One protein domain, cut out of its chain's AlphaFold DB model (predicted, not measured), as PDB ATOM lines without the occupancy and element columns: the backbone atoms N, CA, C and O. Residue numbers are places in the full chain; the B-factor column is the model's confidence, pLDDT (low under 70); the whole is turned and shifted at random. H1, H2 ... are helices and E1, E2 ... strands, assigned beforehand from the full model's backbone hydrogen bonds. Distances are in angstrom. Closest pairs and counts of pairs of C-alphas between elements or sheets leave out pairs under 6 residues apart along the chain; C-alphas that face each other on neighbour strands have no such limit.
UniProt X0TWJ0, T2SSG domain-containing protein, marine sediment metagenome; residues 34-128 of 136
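AT A GLANCE: This is residues 34 to 128 of the 136 residues of the protein "T2SSG domain-containing protein" of marine sediment metagenome (UniProt X0TWJ0). One long helix, H1, makes the longest axis of the domain, and a small three-stranded sheet and a short crosswise helix, H2, are gathered along one side of it. The sheet comes near H1 with its edge strand E3, H2 sits by residues 51 to 55 of H1, and the long unnamed stretch from residue 73 to 104 loops out past H2 and then folds back to reach E1. The printed part has 95 residues with two named helices and three named strands, in the order H1, H2, E1, E2, E3; the sheet runs E1, E2, E3 and is mixed, the class is mixed, helices and strands, and under half of the residues are in named elements. The whole is compact, with a radius of gyration of the C-alphas of 13.2 A, and its outline is elongated, 40 by 24 by 21 A.

IN THESE COORDINATES: H1 is residues 34 to 58 and measures 36.6 A, from C-alpha 34 at (106.995, 90.123, 28.853) to C-alpha 58 at (141.264, 102.923, 27.934). H2, residues 67 to 72, measures 8.4 A. E1 is residues 105 to 107, 6.3 A long, and begins at C-alpha 105 at (120.005, 107.566, 25.991). E2, residues 114 to 118, is 13.3 A long. E3, residues 123 to 127, is 12.9 A long and ends at C-alpha 127 at (113.348, 102.628, 32.038).

HOW THE PARTS SIT: H1 is on the sheet but only grazes it, with its residues 41 to 52; the closest C-alphas of H1 and E3 are those of Val 41 and Ala 126, 7.3 A apart. H1 and H2 only just touch, with 3 pairs of C-alphas within 8 A, and H1 does so with residues 51 to 55 alone. The closest C-alphas are those of Gln 51 and Leu 71, 7.3 A apart, and the lines of the two helices are about perpendicular, at 79 degrees. In both helices every O i to N i+4 pair is within hydrogen-bond range. H2 is on the sheet too and only grazes it, with residues 67 to 68; the closest C-alphas of H2 and E1 are those of Lys 68 and Val 105, 7.0 A apart. E1 and E2 are parallel neighbours, with 25 degrees between their directions; N 106 and O 115 are within hydrogen-bond range at 2.9 A. E2 and E3 form an antiparallel hairpin at 158 degrees, with N 116 and O 125 at 2.9 A and N 125 and O 116 at 2.9 A. E1 and E3, the edge strands, are apart.

THE WHOLE: The two C-alphas farthest apart are those of Glu 34 and Asp 84, at 40.4 A, while the first and last printed C-alphas, of Glu 34 and Asp 128, are 11.3 A apart. The printed part has no cut. The link from H2 to E1 is long, 32 residues, and the link from E2 to E3 is tight. The mean pLDDT of the printed part is 83.1; residues 99 to 105, 107 to 113 and 128 are under 70, and E1 has a mean of 67.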
ATOM      1  N   GLU A  34     106.422  89.259  27.814       81.69
ATOM      2  CA  GLU A  34     106.995  90.123  28.853       81.69
ATOM      3  C   GLU A  34     108.319  89.552  29.375       81.69
ATOM      4  O   GLU A  34     109.330  90.257  29.348       81.69
ATOM      5  N   ASP A  35     108.360  88.254  29.695       83.88
ATOM      6  CA  ASP A  35     109.573  87.553  30.139       83.88
ATOM      7  C   ASP A  35     110.711  87.665  29.106       83.88
ATOM      8  O   ASP A  35     111.887  87.853  29.438       83.88
ATOM      9  N   ALA A  36     110.373  87.577  27.815       85.69
ATOM     10  CA  ALA A  36     111.343  87.725  26.734       85.69
ATOM     11  C   ALA A  36     111.916  89.151  26.648       85.69
ATOM     12  O   ALA A  36     113.112  89.313  26.381       85.69
ATOM     13  N   LYS A  37     111.089  90.182  26.880       84.62
ATOM     14  CA  LYS A  37     111.538  91.585  26.919       84.62
ATOM     15  C   LYS A  37     112.454  91.834  28.114       84.62
ATOM     16  O   LYS A  37     113.519  92.422  27.931       84.62
ATOM     17  N   GLU A  38     112.087  91.332  29.291       85.38
ATOM     18  CA  GLU A  38     112.899  91.415  30.508       85.38
ATOM     19  C   GLU A  38     114.266  90.745  30.313       85.38
ATOM     20  O   GLU A  38     115.306  91.389  30.462       85.38
ATOM     21  N   SER A  39     114.282  89.492  29.844       88.38
ATOM     22  CA  SER A  39     115.528  88.765  29.570       88.38
ATOM     23  C   SER A  39     116.427  89.494  28.567       88.38
ATOM     24  O   SER A  39     117.655  89.481  28.697       88.38
ATOM     25  N   ARG A  40     115.831  90.143  27.559       88.31
ATOM     26  CA  ARG A  40     116.570  90.941  26.581       88.31
ATOM     27  C   ARG A  40     117.204  92.175  27.223       88.31
ATOM     28  O   ARG A  40     118.400  92.377  27.033       88.31
ATOM     29  N   VAL A  41     116.459  92.938  28.025       86.62
ATOM     30  CA  VAL A  41     117.004  94.112  28.733       86.62
ATOM     31  C   VAL A  41     118.154  93.742  29.642       86.62
ATOM     32  O   VAL A  41     119.186  94.408  29.611       86.62
ATOM     33  N   THR A  42     118.019  92.670  30.421       87.56
ATOM     34  CA  THR A  42     119.088  92.243  31.325       87.56
ATOM     35  C   THR A  42     120.370  91.913  30.561       87.56
ATOM     36  O   THR A  42     121.459  92.305  30.981       87.56
ATOM     37  N   LYS A  43     120.261  91.231  29.413       90.75
ATOM     38  CA  LYS A  43     121.417  90.916  28.558       90.75
ATOM     39  C   LYS A  43     122.042  92.173  27.959       90.75
ATOM     40  O   LYS A  43     123.264  92.313  27.985       90.75
ATOM     41  N   ASP A  44     121.218  93.088  27.460       89.88
ATOM     42  CA  ASP A  44     121.688  94.340  26.869       89.88
ATOM     43  C   ASP A  44     122.378  95.226  27.926       89.88
ATOM     44  O   ASP A  44     123.454  95.762  27.662       89.88
ATOM     45  N   LEU A  45     121.854  95.284  29.160       88.75
ATOM     46  CA  LEU A  45     122.494  95.952  30.304       88.75
ATOM     47  C   LEU A  45     123.856  95.353  30.642       88.75
ATOM     48  O   LEU A  45     124.821  96.089  30.841       88.75
ATOM     49  N   GLN A  46     123.947  94.026  30.733       91.44
ATOM     50  CA  GLN A  46     125.210  93.346  31.029       91.44
ATOM     51  C   GLN A  46     126.254  93.625  29.947       91.44
ATOM     52  O   GLN A  46     127.402  93.935  30.267       91.44
ATOM     53  N   SER A  47     125.843  93.571  28.678       92.62
ATOM     54  CA  SER A  47     126.700  93.906  27.542       92.62
ATOM     55  C   SER A  47     127.190  95.353  27.625       92.62
ATOM     56  O   SER A  47     128.396  95.594  27.598       92.62
ATOM     57  N   LEU A  48     126.279  96.314  27.819       91.62
ATOM     58  CA  LEU A  48     126.611  97.737  27.934       91.62
ATOM     59  C   LEU A  48     127.543  98.028  29.113       91.62
ATOM     60  O   LEU A  48     128.534  98.733  28.939       91.62
ATOM     61  N   ARG A  49     127.278  97.454  30.292       92.00
ATOM     62  CA  ARG A  49     128.150  97.581  31.475       92.00
ATOM     63  C   ARG A  49     129.551  97.022  31.199       92.00
ATOM     64  O   ARG A  49     130.537  97.617  31.628       92.00
ATOM     65  N   GLY A  50     129.649  95.926  30.446       94.19
ATOM     66  CA  GLY A  50     130.927  95.378  29.983       94.19
ATOM     67  C   GLY A  50     131.689  96.339  29.067       94.19
ATOM     68  O   GLY A  50     132.877  96.575  29.284       94.19
ATOM     69  N   GLN A  51     131.005  96.949  28.094       94.31
ATOM     70  CA  GLN A  51     131.628  97.930  27.194       94.31
ATOM     71  C   GLN A  51     132.034  99.218  27.918       94.31
ATOM     72  O   GLN A  51     133.109  99.750  27.662       94.31
ATOM     73  N   LEU A  52     131.228  99.682  28.876       93.44
ATOM     74  CA  LEU A  52     131.557 100.804  29.760       93.44
ATOM     75  C   LEU A  52     132.829 100.546  30.574       93.44
ATOM     76  O   LEU A  52     133.652 101.444  30.729       93.44
ATOM     77  N   ALA A  53     133.004  99.326  31.089       93.94
ATOM     78  CA  ALA A  53     134.207  98.962  31.830       93.94
ATOM     79  C   ALA A  53     135.457  98.991  30.936       93.94
ATOM     80  O   ALA A  53     136.500  99.484  31.365       93.94
ATOM     81  N   LEU A  54     135.340  98.509  29.693       94.25
ATOM     82  CA  LEU A  54     136.432  98.548  28.723       94.25
ATOM     83  C   LEU A  54     136.758  99.987  28.294       94.25
ATOM     84  O   LEU A  54     137.919 100.383  28.339       94.25
ATOM     85  N   TYR A  55     135.739 100.802  28.002       94.38
ATOM     86  CA  TYR A  55     135.906 102.231  27.728       94.38
ATOM     87  C   TYR A  55     136.667 102.923  28.861       94.38
ATOM     88  O   TYR A  55     137.652 103.621  28.629       94.38
ATOM     89  N   ARG A  56     136.239 102.689  30.105       93.62
ATOM     90  CA  ARG A  56     136.848 103.287  31.293       93.62
ATOM     91  C   ARG A  56     138.321 102.907  31.449       93.62
ATOM     92  O   ARG A  56     139.112 103.736  31.898       93.62
ATOM     93  N   PHE A  57     138.681 101.672  31.108       94.19
ATOM     94  CA  PHE A  57     140.064 101.203  31.160       94.19
ATOM     95  C   PHE A  57     140.965 101.986  30.195       94.19
ATOM     96  O   PHE A  57     142.030 102.450  30.601       94.19
ATOM     97  N   ASP A  58     140.504 102.208  28.965       94.19
ATOM     98  CA  ASP A  58     141.264 102.923  27.934       94.19
ATOM     99  C   ASP A  58     141.299 104.448  28.162       94.19
ATOM    100  O   ASP A  58     142.299 105.111  27.882       94.19
ATOM    101  N   HIS A  59     140.238 105.019  28.741       93.75
ATOM    102  CA  HIS A  59     140.038 106.468  28.873       93.75
ATOM    103  C   HIS A  59     140.371 106.998  30.273       93.75
ATOM    104  O   HIS A  59     139.598 107.737  30.885       93.75
ATOM    105  N   LYS A  60     141.533 106.619  30.820       92.50
ATOM    106  CA  LYS A  60     142.068 107.154  32.094       92.50
ATOM    107  C   LYS A  60     141.110 107.018  33.293       92.50
ATOM    108  O   LYS A  60     141.099 107.871  34.177       92.50
ATOM    109  N   ASN A  61     140.338 105.935  33.370       91.62
ATOM    110  CA  ASN A  61     139.293 105.712  34.379       91.62
ATOM    111  C   ASN A  61     138.091 106.668  34.316       91.62
ATOM    112  O   ASN A  61     137.280 106.660  35.250       91.62
ATOM    113  N   SER A  62     137.938 107.423  33.229       90.81
ATOM    114  CA  SER A  62     136.787 108.287  32.983       90.81
ATOM    115  C   SER A  62     135.654 107.525  32.306       90.81
ATOM    116  O   SER A  62     135.864 106.638  31.480       90.81
ATOM    117  N   TYR A  63     134.431 107.899  32.654       91.31
ATOM    118  CA  TYR A  63     133.227 107.410  32.001       91.31
ATOM    119  C   TYR A  63     132.885 108.274  30.779       91.31
ATOM    120  O   TYR A  63     133.214 109.464  30.770       91.31
ATOM    121  N   PRO A  64     132.229 107.709  29.750       90.75
ATOM    122  CA  PRO A  64     131.818 108.487  28.593       90.75
ATOM    123  C   PRO A  64     130.775 109.532  29.001       90.75
ATOM    124  O   PRO A  64     129.896 109.252  29.817       90.75
ATOM    125  N   THR A  65     130.864 110.732  28.435       88.31
ATOM    126  CA  THR A  65     129.885 111.818  28.600       88.31
ATOM    127  C   THR A  65     128.750 111.696  27.587       88.31
ATOM    128  O   THR A  65     127.597 111.950  27.921       88.31
ATOM    129  N   ASP A  66     129.059 111.229  26.377       88.75
ATOM    130  CA  ASP A  66     128.092 110.766  25.385       88.75
ATOM    131  C   ASP A  66     128.318 109.271  25.153       88.75
ATOM    132  O   ASP A  66     128.986 108.847  24.210       88.75
ATOM    133  N   ILE A  67     127.744 108.459  26.044       88.56
ATOM    134  CA  ILE A  67     127.858 106.997  26.007       88.56
ATOM    135  C   ILE A  67     127.462 106.398  24.654       88.56
ATOM    136  O   ILE A  67     128.047 105.401  24.240       88.56
ATOM    137  N   LYS A  68     126.493 106.981  23.939       88.56
ATOM    138  CA  LYS A  68     126.044 106.406  22.672       88.56
ATOM    139  C   LYS A  68     127.114 106.586  21.610       88.56
ATOM    140  O   LYS A  68     127.518 105.602  21.002       88.56
ATOM    141  N   THR A  69     127.558 107.821  21.401       88.94
ATOM    142  CA  THR A  69     128.549 108.135  20.368       88.94
ATOM    143  C   THR A  69     129.898 107.514  20.716       88.94
ATOM    144  O   THR A  69     130.477 106.803  19.905       88.94
ATOM    145  N   GLN A  70     130.362 107.687  21.954       91.94
ATOM    146  CA  GLN A  70     131.699 107.261  22.370       91.94
ATOM    147  C   GLN A  70     131.865 105.735  22.455       91.94
ATOM    148  O   GLN A  70     132.985 105.242  22.364       91.94
ATOM    149  N   LEU A  71     130.779 104.961  22.591       92.25
ATOM    150  CA  LEU A  71     130.855 103.499  22.490       92.25
ATOM    151  C   LEU A  71     130.749 102.982  21.048       92.25
ATOM    152  O   LEU A  71     131.265 101.897  20.769       92.25
ATOM    153  N   THR A  72     130.087 103.711  20.141       92.38
ATOM    154  CA  THR A  72     129.868 103.266  18.751       92.38
ATOM    155  C   THR A  72     130.874 103.814  17.746       92.38
ATOM    156  O   THR A  72     130.964 103.293  16.632       92.38
ATOM    157  N   THR A  73     131.644 104.837  18.111       92.44
ATOM    158  CA  THR A  73     132.706 105.404  17.275       92.44
ATOM    159  C   THR A  73     134.086 105.096  17.837       92.44
ATOM    160  O   THR A  73     134.228 104.658  18.975       92.44
ATOM    161  N   GLN A  74     135.115 105.335  17.027       93.38
ATOM    162  CA  GLN A  74     136.483 105.369  17.527       93.38
ATOM    163  C   GLN A  74     136.766 106.711  18.200       93.38
ATOM    164  O   GLN A  74     136.279 107.756  17.750       93.38
ATOM    165  N   THR A  75     137.539 106.674  19.277       93.31
ATOM    166  CA  THR A  75     137.873 107.846  20.084       93.31
ATOM    167  C   THR A  75     139.367 107.928  20.377       93.31
ATOM    168  O   THR A  75     140.108 106.955  20.232       93.31
ATOM    169  N   ASP A  76     139.827 109.123  20.735       93.06
ATOM    170  CA  ASP A  76     141.122 109.334  21.379       93.06
ATOM    171  C   ASP A  76     141.048 109.018  22.886       93.06
ATOM    172  O   ASP A  76     139.989 108.690  23.416       93.06
ATOM    173  N   VAL A  77     142.168 109.151  23.602       92.00
ATOM    174  CA  VAL A  77     142.253 108.871  25.051       92.00
ATOM    175  C   VAL A  77     141.332 109.740  25.927       92.00
ATOM    176  O   VAL A  77     141.051 109.382  27.073       92.00
ATOM    177  N   ASP A  78     140.880 110.890  25.425       90.56
ATOM    178  CA  ASP A  78     140.017 111.830  26.145       90.56
ATOM    179  C   ASP A  78     138.536 111.685  25.733       90.56
ATOM    180  O   ASP A  78     137.667 112.365  26.283       90.56
ATOM    181  N   GLY A  79     138.226 110.756  24.821       88.12
ATOM    182  CA  GLY A  79     136.871 110.442  24.374       88.12
ATOM    183  C   GLY A  79     136.382 111.301  23.207       88.12
ATOM    184  O   GLY A  79     135.193 111.262  22.884       88.12
ATOM    185  N   ASN A  80     137.246 112.092  22.568       91.81
ATOM    186  CA  ASN A  80     136.881 112.834  21.358       91.81
ATOM    187  C   ASN A  80     136.983 111.921  20.131       91.81
ATOM    188  O   ASN A  80     137.684 110.912  20.193       91.81
ATOM    189  N   PRO A  81     136.333 112.247  18.996       90.81
ATOM    190  CA  PRO A  81     136.486 111.473  17.767       90.81
ATOM    191  C   PRO A  81     137.960 111.304  17.378       90.81
ATOM    192  O   PRO A  81     138.682 112.286  17.207       90.81
ATOM    193  N   GLY A  82     138.390 110.055  17.220       89.19
ATOM    194  CA  GLY A  82     139.785 109.683  16.986       89.19
ATOM    195  C   GLY A  82     139.885 108.281  16.393       89.19
ATOM    196  O   GLY A  82     138.897 107.751  15.892       89.19
ATOM    197  N   SER A  83     141.073 107.679  16.426       88.06
ATOM    198  CA  SER A  83     141.316 106.332  15.874       88.06
ATOM    199  C   SER A  83     142.073 105.403  16.824       88.06
ATOM    200  O   SER A  83     142.500 104.328  16.404       88.06
ATOM    201  N   ASP A  84     142.274 105.820  18.073       91.56
ATOM    202  CA  ASP A  84     143.176 105.139  19.006       91.56
ATOM    203  C   ASP A  84     142.463 104.016  19.764       91.56
ATOM    204  O   ASP A  84     143.025 102.936  19.946       91.56
ATOM    205  N   TYR A  85     141.212 104.257  20.160       92.62
ATOM    206  CA  TYR A  85     140.403 103.336  20.947       92.62
ATOM    207  C   TYR A  85     139.018 103.113  20.336       92.62
ATOM    208  O   TYR A  85     138.513 103.919  19.553       92.62
ATOM    209  N   GLY A  86     138.394 101.991  20.701       89.88
ATOM    210  CA  GLY A  86     137.083 101.600  20.192       89.88
ATOM    211  C   GLY A  86     137.064 101.193  18.699       89.88
ATOM    212  O   GLY A  86     138.110 100.965  18.082       89.88
ATOM    213  N   PRO A  87     135.869 101.074  18.088       92.25
ATOM    214  CA  PRO A  87     134.579 101.181  18.756       92.25
ATOM    215  C   PRO A  87     134.361  99.976  19.673       92.25
ATOM    216  O   PRO A  87     134.737  98.848  19.355       92.25
ATOM    217  N   TYR A  88     133.737 100.214  20.818       93.31
ATOM    218  CA  TYR A  88     133.459  99.177  21.814       93.31
ATOM    219  C   TYR A  88     132.228  98.351  21.438       93.31
ATOM    220  O   TYR A  88     132.094  97.181  21.790       93.31
ATOM    221  N   MET A  89     131.330  98.936  20.649       92.56
ATOM    222  CA  MET A  89     130.186  98.235  20.094       92.56
ATOM    223  C   MET A  89     129.844  98.731  18.694       92.56
ATOM    224  O   MET A  89     130.094  99.875  18.341       92.56
ATOM    225  N   ARG A  90     129.252  97.855  17.880       90.12
ATOM    226  CA  ARG A  90     128.854  98.202  16.504       90.12
ATOM    227  C   ARG A  90     127.578  99.032  16.455       90.12
ATOM    228  O   ARG A  90     127.439  99.907  15.613       90.12
ATOM    229  N   GLU A  91     126.644  98.718  17.338       87.62
ATOM    230  CA  GLU A  91     125.357  99.385  17.426       87.62
ATOM    231  C   GLU A  91     124.954  99.453  18.893       87.62
ATOM    232  O   GLU A  91     125.121  98.488  19.643       87.62
ATOM    233  N   PHE A  92     124.438 100.608  19.296       86.81
ATOM    234  CA  PHE A  92     123.894 100.785  20.628       86.81
ATOM    235  C   PHE A  92     122.523 100.081  20.694       86.81
ATOM    236  O   PHE A  92     121.706 100.279  19.798       86.81
ATOM    237  N   PRO A  93     122.242  99.219  21.684       86.31
ATOM    238  CA  PRO A  93     121.014  98.433  21.697       86.31
ATOM    239  C   PRO A  93     119.785  99.310  21.970       86.31
ATOM    240  O   PRO A  93     119.809 100.236  22.787       86.31
ATOM    241  N   ALA A  94     118.674  98.993  21.309       82.56
ATOM    242  CA  ALA A  94     117.380  99.593  21.613       82.56
ATOM    243  C   ALA A  94     116.776  98.960  22.871       82.56
ATOM    244  O   ALA A  94     116.831  97.744  23.044       82.56
ATOM    245  N   ASN A  95     116.152  99.778  23.719       80.69
ATOM    246  CA  ASN A  95     115.395  99.272  24.857       80.69
ATOM    247  C   ASN A  95     114.058  98.661  24.344       80.69
ATOM    248  O   ASN A  95     113.285  99.363  23.697       80.69
ATOM    249  N   PRO A  96     113.768  97.369  24.592       79.62
ATOM    250  CA  PRO A  96     112.578  96.665  24.104       79.62
ATOM    251  C   PRO A  96     111.262  97.048  24.806       79.62
ATOM    252  O   PRO A  96     110.202  96.579  24.383       79.62
ATOM    253  N   PHE A  97     111.307  97.854  25.870       76.38
ATOM    254  CA  PHE A  97     110.113  98.389  26.532       76.38
ATOM    255  C   PHE A  97     109.606  99.692  25.903       76.38
ATOM    256  O   PHE A  97     108.478 100.093  26.170       76.38
ATOM    257  N   ILE A  98     110.391 100.321  25.023       71.56
ATOM    258  CA  ILE A  98     109.974 101.521  24.293       71.56
ATOM    259  C   ILE A  98     109.643 101.171  22.839       71.56
ATOM    260  O   ILE A  98     110.434 100.540  22.144       71.56
ATOM    261  N   ASP A  99     108.476 101.601  22.358       61.56
ATOM    262  CA  ASP A  99     108.005 101.364  20.977       61.56
ATOM    263  C   ASP A  99     108.586 102.373  19.961       61.56
ATOM    264  O   ASP A  99     108.122 102.523  18.833       61.56
ATOM    265  N   HIS A 100     109.622 103.118  20.349       55.25
ATOM    266  CA  HIS A 100     110.225 104.132  19.496       55.25
ATOM    267  C   HIS A 100     111.580 103.665  18.962       55.25
ATOM    268  O   HIS A 100     112.511 103.395  19.713       55.25
ATOM    269  N   HIS A 101     111.728 103.690  17.633       49.22
ATOM    270  CA  HIS A 101     112.997 103.495  16.915       49.22
ATOM    271  C   HIS A 101     114.103 104.504  17.297       49.22
ATOM    272  O   HIS A 101     115.233 104.407  16.820       49.22
ATOM    273  N   VAL A 102     113.795 105.484  18.149       50.19
ATOM    274  CA  VAL A 102     114.759 106.440  18.681       50.19
ATOM    275  C   VAL A 102     115.331 105.871  19.974       50.19
ATOM    276  O   VAL A 102     114.697 105.903  21.023       50.19
ATOM    277  N   GLN A 103     116.558 105.361  19.894       58.97
ATOM    278  CA  GLN A 103     117.351 104.971  21.058       58.97
ATOM    279  C   GLN A 103     117.710 106.228  21.860       58.97
ATOM    280  O   GLN A 103     118.744 106.864  21.618       58.97
ATOM    281  N   THR A 104     116.823 106.636  22.760       61.50
ATOM    282  CA  THR A 104     117.046 107.751  23.672       61.50
ATOM    283  C   THR A 104     117.884 107.262  24.838       61.50
ATOM    284  O   THR A 104     117.393 106.611  25.759       61.50
ATOM    285  N   VAL A 105     119.176 107.583  24.791       68.12
ATOM    286  CA  VAL A 105     120.005 107.566  25.991       68.12
ATOM    287  C   VAL A 105     119.890 108.934  26.633       68.12
ATOM    288  O   VAL A 105     120.161 109.954  25.998       68.12
ATOM    289  N   LYS A 106     119.420 108.969  27.874       71.38
ATOM    290  CA  LYS A 106     119.345 110.189  28.666       71.38
ATOM    291  C   LYS A 106     120.523 110.193  29.627       71.38
ATOM    292  O   LYS A 106     120.591 109.356  30.524       71.38
ATOM    293  N   VAL A 107     121.431 111.136  29.403       62.91
ATOM    294  CA  VAL A 107     122.576 111.399  30.274       62.91
ATOM    295  C   VAL A 107     122.131 112.376  31.364       62.91
ATOM    296  O   VAL A 107     121.593 113.436  31.043       62.91
ATOM    297  N   ASP A 108     122.285 111.992  32.631       59.34
ATOM    298  CA  ASP A 108     122.057 112.826  33.826       59.34
ATOM    299  C   ASP A 108     120.645 113.471  33.950       59.34
ATOM    300  O   ASP A 108     120.456 114.476  34.638       59.34
ATOM    301  N   GLY A 109     119.617 112.890  33.312       55.44
ATOM    302  CA  GLY A 109     118.235 113.403  33.278       55.44
ATOM    303  C   GLY A 109     117.173 112.443  33.843       55.44
ATOM    304  O   GLY A 109     117.382 111.233  33.900       55.44
ATOM    305  N   HIS A 110     116.018 112.993  34.248       51.00
ATOM    306  CA  HIS A 110     114.944 112.273  34.964       51.00
ATOM    307  C   HIS A 110     113.616 112.096  34.200       51.00
ATOM    308  O   HIS A 110     112.698 111.520  34.762       51.00
ATOM    309  N   ALA A 111     113.484 112.544  32.946       50.00
ATOM    310  CA  ALA A 111     112.220 112.424  32.209       50.00
ATOM    311  C   ALA A 111     112.429 111.852  30.798       50.00
ATOM    312  O   ALA A 111     113.046 112.486  29.932       50.00
ATOM    313  N   GLY A 112     111.916 110.641  30.583       56.78
ATOM    314  CA  GLY A 112     111.872 109.962  29.290       56.78
ATOM    315  C   GLY A 112     112.067 108.450  29.394       56.78
ATOM    316  O   GLY A 112     112.774 107.958  30.267       56.78
ATOM    317  N   SER A 113     111.462 107.724  28.461       59.47
ATOM    318  CA  SER A 113     111.588 106.273  28.320       59.47
ATOM    319  C   SER A 113     112.903 105.914  27.595       59.47
ATOM    320  O   SER A 113     113.345 106.662  26.717       59.47
ATOM    321  N   GLY A 114     113.552 104.792  27.943       75.31
ATOM    322  CA  GLY A 114     114.783 104.330  27.278       75.31
ATOM    323  C   GLY A 114     115.912 103.948  28.233       75.31
ATOM    324  O   GLY A 114     115.691 103.213  29.193       75.31
ATOM    325  N   TRP A 115     117.136 104.389  27.944       81.44
ATOM    326  CA  TRP A 115     118.302 104.136  28.797       81.44
ATOM    327  C   TRP A 115     118.606 105.373  29.637       81.44
ATOM    328  O   TRP A 115     118.806 106.457  29.082       81.44
ATOM    329  N   LYS A 116     118.672 105.219  30.961       80.50
ATOM    330  CA  LYS A 116     119.169 106.258  31.865       80.50
ATOM    331  C   LYS A 116     120.619 105.958  32.191       80.50
ATOM    332  O   LYS A 116     120.937 104.868  32.659       80.50
ATOM    333  N   TYR A 117     121.475 106.933  31.945       84.50
ATOM    334  CA  TYR A 117     122.897 106.824  32.197       84.50
ATOM    335  C   TYR A 117     123.379 108.025  33.009       84.50
ATOM    336  O   TYR A 117     123.042 109.165  32.690       84.50
ATOM    337  N   THR A 118     124.164 107.765  34.049       83.88
ATOM    338  CA  THR A 118     124.746 108.798  34.909       83.88
ATOM    339  C   THR A 118     126.249 108.852  34.666       83.88
ATOM    340  O   THR A 118     126.974 107.941  35.069       83.88
ATOM    341  N   ALA A 119     126.746 109.917  34.034       82.94
ATOM    342  CA  ALA A 119     128.155 109.997  33.624       82.94
ATOM    343  C   ALA A 119     129.114 110.084  34.824       82.94
ATOM    344  O   ALA A 119     130.243 109.600  34.765       82.94
ATOM    345  N   ALA A 120     128.656 110.653  35.943       80.88
ATOM    346  CA  ALA A 120     129.460 110.785  37.156       80.88
ATOM    347  C   ALA A 120     129.775 109.438  37.834       80.88
ATOM    348  O   ALA A 120     130.838 109.283  38.433       80.88
ATOM    349  N   SER A 121     128.857 108.470  37.760       81.00
ATOM    350  CA  SER A 121     128.988 107.162  38.421       81.00
ATOM    351  C   SER A 121     129.201 106.002  37.446       81.00
ATOM    352  O   SER A 121     129.639 104.931  37.871       81.00
ATOM    353  N   GLY A 122     128.903 106.195  36.159       80.94
ATOM    354  CA  GLY A 122     128.811 105.121  35.170       80.94
ATOM    355  C   GLY A 122     127.572 104.242  35.348       80.94
ATOM    356  O   GLY A 122     127.488 103.162  34.761       80.94
ATOM    357  N   GLU A 123     126.625 104.664  36.190       84.75
ATOM    358  CA  GLU A 123     125.394 103.928  36.447       84.75
ATOM    359  C   GLU A 123     124.524 103.905  35.190       84.75
ATOM    360  O   GLU A 123     124.284 104.936  34.563       84.75
ATOM    361  N   LEU A 124     124.050 102.712  34.835       85.38
ATOM    362  CA  LEU A 124     123.191 102.480  33.685       85.38
ATOM    363  C   LEU A 124     121.963 101.683  34.124       85.38
ATOM    364  O   LEU A 124     122.098 100.565  34.634       85.38
ATOM    365  N   LEU A 125     120.794 102.270  33.878       81.62
ATOM    366  CA  LEU A 125     119.475 101.751  34.225       81.62
ATOM    367  C   LEU A 125     118.589 101.711  32.976       81.62
ATOM    368  O   LEU A 125     118.687 102.570  32.090       81.62
ATOM    369  N   ALA A 126     117.700 100.726  32.915       79.38
ATOM    370  CA  ALA A 126     116.646 100.670  31.908       79.38
ATOM    371  C   ALA A 126     115.358 101.272  32.480       79.38
ATOM    372  O   ALA A 126     114.981 100.959  33.605       79.38
ATOM    373  N   ASN A 127     114.678 102.116  31.707       74.06
ATOM    374  CA  ASN A 127     113.348 102.628  32.038       74.06
ATOM    375  C   ASN A 127     112.331 102.031  31.051       74.06
ATOM    376  O   ASN A 127     112.541 102.088  29.835       74.06
ATOM    377  N   ASP A 128     111.256 101.439  31.574       68.00
ATOM    378  CA  ASP A 128     110.212 100.756  30.804       68.00
ATOM    379  C   ASP A 128     109.054 101.665  30.345       68.00
ATOM    380  O   ASP A 128     108.112 101.209  29.702       68.00
TER     381      ASP A 128